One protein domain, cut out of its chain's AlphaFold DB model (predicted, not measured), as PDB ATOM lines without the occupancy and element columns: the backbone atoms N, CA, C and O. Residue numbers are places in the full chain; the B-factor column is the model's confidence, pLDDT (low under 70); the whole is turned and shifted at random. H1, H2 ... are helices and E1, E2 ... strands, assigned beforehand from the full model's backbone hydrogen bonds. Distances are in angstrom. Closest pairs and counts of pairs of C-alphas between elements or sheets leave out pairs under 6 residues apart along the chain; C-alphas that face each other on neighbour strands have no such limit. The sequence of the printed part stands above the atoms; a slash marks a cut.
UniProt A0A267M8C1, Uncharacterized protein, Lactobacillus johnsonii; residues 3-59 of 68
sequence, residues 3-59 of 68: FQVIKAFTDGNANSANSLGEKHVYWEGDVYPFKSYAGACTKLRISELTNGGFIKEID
ATOM      1  N   PHE A   3      23.358  12.964  49.634       92.75
ATOM      2  CA  PHE A   3      21.945  12.673  49.857       92.75
ATOM      3  C   PHE A   3      21.597  11.349  49.199       92.75
ATOM      4  O   PHE A   3      22.106  11.047  48.123       92.75
ATOM      5  N   GLN A   4      20.735  10.562  49.827       94.44
ATOM      6  CA  GLN A   4      20.204   9.336  49.246       94.44
ATOM      7  C   GLN A   4      18.717   9.501  48.973       94.44
ATOM      8  O   GLN A   4      17.973  10.005  49.814       94.44
ATOM      9  N   VAL A   5      18.285   9.061  47.802       95.12
ATOM     10  CA  VAL A   5      16.884   9.020  47.405       95.12
ATOM     11  C   VAL A   5      16.190   7.921  48.200       95.12
ATOM     12  O   VAL A   5      16.596   6.762  48.166       95.12
ATOM     13  N   ILE A   6      15.142   8.287  48.930       95.75
ATOM     14  CA  ILE A   6      14.338   7.368  49.752       95.75
ATOM     15  C   ILE A   6      12.967   7.087  49.152       95.75
ATOM     16  O   ILE A   6      12.218   6.275  49.678       95.75
ATOM     17  N   LYS A   7      12.621   7.790  48.074       95.38
ATOM     18  CA  LYS A   7      11.375   7.610  47.343       95.38
ATOM     19  C   LYS A   7      11.577   8.075  45.916       95.38
ATOM     20  O   LYS A   7      12.063   9.183  45.712       95.38
ATOM     21  N   ALA A   8      11.178   7.264  44.940       95.31
ATOM     22  CA  ALA A   8      11.345   7.625  43.539       95.31
ATOM     23  C   ALA A   8      10.607   8.932  43.187       95.31
ATOM     24  O   ALA A   8       9.453   9.132  43.581       95.31
ATOM     25  N   PHE A   9      11.264   9.821  42.439       94.56
ATOM     26  CA  PHE A   9      10.689  11.100  42.019       94.56
ATOM     27  C   PHE A   9      11.294  11.622  40.717       94.56
ATOM     28  O   PHE A   9      12.374  11.231  40.289       94.56
ATOM     29  N   THR A  10      10.582  12.548  40.082       92.06
ATOM     30  CA  THR A  10      11.092  13.338  38.958       92.06
ATOM     31  C   THR A  10      11.311  14.765  39.431       92.06
ATOM     32  O   THR A  10      10.423  15.350  40.053       92.06
ATOM     33  N   ASP A  11      12.479  15.345  39.156       86.81
ATOM     34  CA  ASP A  11      12.790  16.674  39.677       86.81
ATOM     35  C   ASP A  11      11.905  17.774  39.051       86.81
ATOM     36  O   ASP A  11      11.612  17.804  37.849       86.81
ATOM     37  N   GLY A  12      11.441  18.704  39.885       83.06
ATOM     38  CA  GLY A  12      10.599  19.819  39.460       83.06
ATOM     39  C   GLY A  12      11.353  20.852  38.621       83.06
ATOM     40  O   GLY A  12      10.735  21.515  37.788       83.06
ATOM     41  N   ASN A  13      12.676  20.948  38.785       83.75
ATOM     42  CA  ASN A  13      13.528  21.951  38.159       83.75
ATOM     43  C   ASN A  13      13.571  21.766  36.636       83.75
ATOM     44  O   ASN A  13      13.849  20.679  36.127       83.75
ATOM     45  N   ALA A  14      13.331  22.851  35.899       82.75
ATOM     46  CA  ALA A  14      13.403  22.864  34.440       82.75
ATOM     47  C   ALA A  14      14.796  22.465  33.920       82.75
ATOM     48  O   ALA A  14      14.904  21.835  32.873       82.75
ATOM     49  N   ASN A  15      15.853  22.751  34.686       85.94
ATOM     50  CA  ASN A  15      17.226  22.384  34.341       85.94
ATOM     51  C   ASN A  15      17.518  20.882  34.501       85.94
ATOM     52  O   ASN A  15      18.568  20.427  34.064       85.94
ATOM     53  N   SER A  16      16.624  20.107  35.128       86.06
ATOM     54  CA  SER A  16      16.776  18.649  35.245       86.06
ATOM     55  C   SER A  16      16.530  17.920  33.914       86.06
ATOM     56  O   SER A  16      16.952  16.772  33.725       86.06
ATOM     57  N   ALA A  17      15.861  18.584  32.969       87.81
ATOM     58  CA  ALA A  17      15.614  18.042  31.645       87.81
ATOM     59  C   ALA A  17      16.904  17.938  30.811       87.81
ATOM     60  O   ALA A  17      17.792  18.786  30.891       87.81
ATOM     61  N   ASN A  18      17.018  16.887  29.995       83.94
ATOM     62  CA  ASN A  18      18.049  16.800  28.956       83.94
ATOM     63  C   ASN A  18      17.731  17.747  27.775       83.94
ATOM     64  O   ASN A  18      16.716  18.441  27.762       83.94
ATOM     65  N   SER A  19      18.576  17.735  26.739       83.75
ATOM     66  CA  SER A  19      18.390  18.532  25.514       83.75
ATOM     67  C   SER A  19      17.093  18.234  24.742       83.75
ATOM     68  O   SER A  19      16.754  18.985  23.834       83.75
ATOM     69  N   LEU A  20      16.380  17.158  25.088       86.56
ATOM     70  CA  LEU A  20      15.099  16.757  24.502       86.56
ATOM     71  C   LEU A  20      13.898  17.123  25.392       86.56
ATOM     72  O   LEU A  20      12.760  16.844  25.028       86.56
ATOM     73  N   GLY A  21      14.122  17.751  26.553       84.75
ATOM     74  CA  GLY A  21      13.062  18.090  27.507       84.75
ATOM     75  C   GLY A  21      12.701  16.957  28.476       84.75
ATOM     76  O   GLY A  21      11.814  17.125  29.311       84.75
ATOM     77  N   GLU A  22      13.391  15.816  28.414       87.50
ATOM     78  CA  GLU A  22      13.101  14.656  29.255       87.50
ATOM     79  C   GLU A  22      13.773  14.804  30.620       87.50
ATOM     80  O   GLU A  22      15.002  14.915  30.734       87.50
ATOM     81  N   LYS A  23      12.959  14.799  31.674       87.50
ATOM     82  CA  LYS A  23      13.429  14.871  33.058       87.50
ATOM     83  C   LYS A  23      13.974  13.525  33.519       87.50
ATOM     84  O   LYS A  23      13.459  12.473  33.152       87.50
ATOM     85  N   HIS A  24      15.006  13.564  34.355       87.75
ATOM     86  CA  HIS A  24      15.528  12.353  34.972       87.75
ATOM     87  C   HIS A  24      14.621  11.885  36.117       87.75
ATOM     88  O   HIS A  24      14.154  12.697  36.922       87.75
ATOM     89  N   VAL A  25      14.393  10.573  36.178       91.81
ATOM     90  CA  VAL A  25      13.730   9.908  37.300       91.81
ATOM     91  C   VAL A  25      14.810   9.414  38.247       91.81
ATOM     92  O   VAL A  25      15.665   8.632  37.842       91.81
ATOM     93  N   TYR A  26      14.750   9.878  39.488       93.94
ATOM     94  CA  TYR A  26      15.564   9.394  40.591       93.94
ATOM     95  C   TYR A  26      14.847   8.214  41.234       93.94
ATOM     96  O   TYR A  26      13.659   8.329  41.550       93.94
ATOM     97  N   TRP A  27      15.543   7.099  41.423       95.25
ATOM     98  CA  TRP A  27      14.993   5.891  42.027       95.25
ATOM     99  C   TRP A  27      15.426   5.763  43.483       95.25
ATOM    100  O   TRP A  27      16.447   6.303  43.899       95.25
ATOM    101  N   GLU A  28      14.625   5.060  44.281       95.06
ATOM    102  CA  GLU A  28      14.985   4.758  45.666       95.06
ATOM    103  C   GLU A  28      16.334   4.025  45.727       95.06
ATOM    104  O   GLU A  28      16.583   3.092  44.967       95.06
ATOM    105  N   GLY A  29      17.204   4.468  46.632       91.25
ATOM    106  CA  GLY A  29      18.563   3.962  46.784       91.25
ATOM    107  C   GLY A  29      19.628   4.790  46.061       91.25
ATOM    108  O   GLY A  29      20.783   4.741  46.487       91.25
ATOM    109  N   ASP A  30      19.257   5.585  45.051       92.44
ATOM    110  CA  ASP A  30      20.199   6.417  44.296       92.44
ATOM    111  C   ASP A  30      20.847   7.497  45.173       92.44
ATOM    112  O   ASP A  30      20.245   8.027  46.110       92.44
ATOM    113  N   VAL A  31      22.071   7.891  44.825       91.69
ATOM    114  CA  VAL A  31      22.728   9.059  45.425       91.69
ATOM    115  C   VAL A  31      22.261  10.316  44.701       91.69
ATOM    116  O   VAL A  31      22.403  10.429  43.491       91.69
ATOM    117  N   TYR A  32      21.735  11.296  45.422       92.19
ATOM    118  CA  TYR A  32      21.391  12.606  44.889       92.19
ATOM    119  C   TYR A  32      22.569  13.591  45.055       92.19
ATOM    120  O   TYR A  32      23.109  13.704  46.160       92.19
ATOM    121  N   PRO A  33      22.956  14.353  44.010       90.12
ATOM    122  CA  PRO A  33      22.396  14.367  42.654       90.12
ATOM    123  C   PRO A  33      23.133  13.415  41.690       90.12
ATOM    124  O   PRO A  33      24.186  13.757  41.161       90.12
ATOM    125  N   PHE A  34      22.547  12.250  41.389       87.00
ATOM    126  CA  PHE A  34      23.106  11.272  40.441       87.00
ATOM    127  C   PHE A  34      23.357  11.888  39.059       87.00
ATOM    128  O   PHE A  34      24.446  11.799  38.494       87.00
ATOM    129  N   LYS A  35      22.340  12.579  38.536       86.25
ATOM    130  CA  LYS A  35      22.468  13.452  37.374       86.25
ATOM    131  C   LYS A  35      22.609  14.894  37.843       86.25
ATOM    132  O   LYS A  35      21.652  15.463  38.367       86.25
ATOM    133  N   SER A  36      23.783  15.481  37.626       85.56
ATOM    134  CA  SER A  36      24.054  16.885  37.942       85.56
ATOM    135  C   SER A  36      23.344  17.829  36.971       85.56
ATOM    136  O   SER A  36      23.429  17.667  35.755       85.56
ATOM    137  N   TYR A  37      22.685  18.851  37.512       86.94
ATOM    138  CA  TYR A  37      22.086  19.952  36.757       86.94
ATOM    139  C   TYR A  37      22.171  21.265  37.539       86.94
ATOM    140  O   TYR A  37      22.436  21.288  38.746       86.94
ATOM    141  N   ALA A  38      21.926  22.380  36.848       89.31
ATOM    142  CA  ALA A  38      21.949  23.701  37.458       89.31
ATOM    143  C   ALA A  38      20.893  23.813  38.573       89.31
ATOM    144  O   ALA A  38      19.686  23.709  38.346       89.31
ATOM    145  N   GLY A  39      21.366  24.040  39.798       88.38
ATOM    146  CA  GLY A  39      20.513  24.198  40.972       88.38
ATOM    147  C   GLY A  39      20.257  22.919  41.779       88.38
ATOM    148  O   GLY A  39      19.649  23.022  42.845       88.38
ATOM    149  N   ALA A  40      20.743  21.749  41.335       89.25
ATOM    150  CA  ALA A  40      20.532  20.467  42.021       89.25
ATOM    151  C   ALA A  40      21.012  20.486  43.486       89.25
ATOM    152  O   ALA A  40      20.303  20.037  44.382       89.25
ATOM    153  N   CYS A  41      22.179  21.086  43.738       90.19
ATOM    154  CA  CYS A  41      22.789  21.167  45.070       90.19
ATOM    155  C   CYS A  41      22.426  22.447  45.842       90.19
ATOM    156  O   CYS A  41      23.106  22.801  46.804       90.19
ATOM    157  N   THR A  42      21.423  23.214  45.402       92.44
ATOM    158  CA  THR A  42      21.049  24.435  46.131       92.44
ATOM    159  C   THR A  42      20.399  24.071  47.458       92.44
ATOM    160  O   THR A  42      19.597  23.144  47.527       92.44
ATOM    161  N   LYS A  43      20.707  24.838  48.513       91.88
ATOM    162  CA  LYS A  43      20.125  24.629  49.849       91.88
ATOM    163  C   LYS A  43      18.598  24.582  49.807       91.88
ATOM    164  O   LYS A  43      18.010  23.708  50.425       91.88
ATOM    165  N   LEU A  44      17.976  25.471  49.026       93.00
ATOM    166  CA  LEU A  44      16.527  25.494  48.841       93.00
ATOM    167  C   LEU A  44      16.022  24.175  48.243       93.00
ATOM    168  O   LEU A  44      15.119  23.576  48.812       93.00
ATOM    169  N   ARG A  45      16.648  23.681  47.164       92.62
ATOM    170  CA  ARG A  45      16.220  22.436  46.515       92.62
ATOM    171  C   ARG A  45      16.398  21.216  47.410       92.62
ATOM    172  O   ARG A  45      15.517  20.365  47.472       92.62
ATOM    173  N   ILE A  46      17.524  21.149  48.113       93.62
ATOM    174  CA  ILE A  46      17.796  20.092  49.088       93.62
ATOM    175  C   ILE A  46      16.730  20.128  50.187       93.62
ATOM    176  O   ILE A  46      16.108  19.109  50.451       93.62
ATOM    177  N   SER A  47      16.442  21.298  50.767       94.19
ATOM    178  CA  SER A  47      15.390  21.446  51.778       94.19
ATOM    179  C   SER A  47      14.005  21.056  51.258       94.19
ATOM    180  O   SER A  47      13.276  20.380  51.973       94.19
ATOM    181  N   GLU A  48      13.635  21.430  50.031       94.19
ATOM    182  CA  GLU A  48      12.372  21.003  49.410       94.19
ATOM    183  C   GLU A  48      12.268  19.476  49.310       94.19
ATOM    184  O   GLU A  48      11.243  18.898  49.666       94.19
ATOM    185  N   LEU A  49      13.326  18.817  48.830       94.94
ATOM    186  CA  LEU A  49      13.340  17.371  48.623       94.94
ATOM    187  C   LEU A  49      13.414  16.594  49.942       94.94
ATOM    188  O   LEU A  49      12.746  15.567  50.075       94.94
ATOM    189  N   THR A  50      14.173  17.089  50.920       94.94
ATOM    190  CA  THR A  50      14.260  16.497  52.261       94.94
ATOM    191  C   THR A  50      12.940  16.660  53.014       94.94
ATOM    192  O   THR A  50      12.380  15.672  53.480       94.94
ATOM    193  N   ASN A  51      12.368  17.871  53.057       94.88
ATOM    194  CA  ASN A  51      11.076  18.119  53.713       94.88
ATOM    195  C   ASN A  51       9.915  17.401  53.008       94.88
ATOM    196  O   ASN A  51       8.935  17.029  53.647       94.88
ATOM    197  N   GLY A  52      10.020  17.202  51.691       94.00
ATOM    198  CA  GLY A  52       9.065  16.424  50.904       94.00
ATOM    199  C   GLY A  52       9.191  14.906  51.072       94.00
ATOM    200  O   GLY A  52       8.357  14.177  50.535       94.00
ATOM    201  N   GLY A  53      10.212  14.417  51.787       95.44
ATOM    202  CA  GLY A  53      10.445  12.987  52.005       95.44
ATOM    203  C   GLY A  53      10.921  12.235  50.758       95.44
ATOM    204  O   GLY A  53      10.606  11.058  50.593       95.44
ATOM    205  N   PHE A  54      11.635  12.909  49.853       95.75
ATOM    206  CA  PHE A  54      12.187  12.310  48.632       95.75
ATOM    207  C   PHE A  54      13.644  11.882  48.790       95.75
ATOM    208  O   PHE A  54      14.049  10.851  48.250       95.75
ATOM    209  N   ILE A  55      14.426  12.660  49.539       95.44
ATOM    210  CA  ILE A  55      15.833  12.382  49.835       95.44
ATOM    211  C   ILE A  55      16.092  12.489  51.341       95.44
ATOM    212  O   ILE A  55      15.352  13.162  52.055       95.44
ATOM    213  N   LYS A  56      17.165  11.858  51.815       94.75
ATOM    214  CA  LYS A  56      17.709  12.026  53.170       94.75
ATOM    215  C   LYS A  56      19.203  12.297  53.119       94.75
ATOM    216  O   LYS A  56      19.867  11.890  52.167       94.75
ATOM    217  N   GLU A  57      19.728  12.960  54.138       92.94
ATOM    218  CA  GLU A  57      21.170  13.147  54.286       92.94
ATOM    219  C   GLU A  57      21.849  11.830  54.691       92.94
ATOM    220  O   GLU A  57      21.333  11.065  55.514       92.94
ATOM    221  N   ILE A  58      23.002  11.557  54.081       89.56
ATOM    222  CA  ILE A  58      23.887  10.447  54.420       89.56
ATOM    223  C   ILE A  58      25.301  10.972  54.705       89.56
ATOM    224  O   ILE A  58      25.822  11.861  54.012       89.56
ATOM    225  N   ASP A  59      25.918  10.400  55.733       83.38
ATOM    226  CA  ASP A  59      27.302  10.668  56.106       83.38
ATOM    227  C   ASP A  59      28.289   9.982  55.150       83.38
ATOM    228  O   ASP A  59      27.921   9.086  54.388       83.38
TER     229      ASP A  59
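Overview. This is residues 3 to 59 of the 68 residues of an uncharacterized protein of Lactobacillus johnsonii (UniProt A0A267M8C1). This domain has little regular structure: a two-strand antiparallel sheet, E1 and E2, and one short helix, H1, sit together at one end, and a long looping stretch, residues 6 to 42, runs out to a far tip near Leu 20 and folds back. The printed part has 57 residues, in the order E1, H1, E2; its class is mixed, with 16 residues in named elements. It is compact, with a radius of gyration of the C-alphas of 10.5 A, yet elongated, spanning 33 by 21 by 18 A.

Arrangement. Look first at E1, residues 3 to 5, and E2, residues 55 to 58, antiparallel at 139 degrees; N 4 and O 56 are within hydrogen-bond range at 2.8 A. In H1, residues 43 to 51, every O i to N i+4 pair is within range. The closest C-alphas of H1 and E2, Leu 49 and Ile 55, are 5.7 A apart; H1 and E1 are near each other, with 6 pairs of C-alphas within 10 A. Residues 9 to 10 pair with 25 to 26, antiparallel.

Along the chain. Find C-alpha 3 at (21.945, 12.673, 49.857), where E1 begins its 6.7 A. H1 runs 11.8 A from C-alpha 43 at (20.125, 24.629, 49.849). E2 runs 9.5 A to C-alpha 58 at (23.887, 10.447, 54.420).

Size, cuts and confidence. The C-alphas farthest apart, Leu 20 and Asp 59, are 34.4 A apart. The printed part has no cut; E1 to H1 is a long link, H1 to E2 a tight one. No printed residue is under 70 in pLDDT.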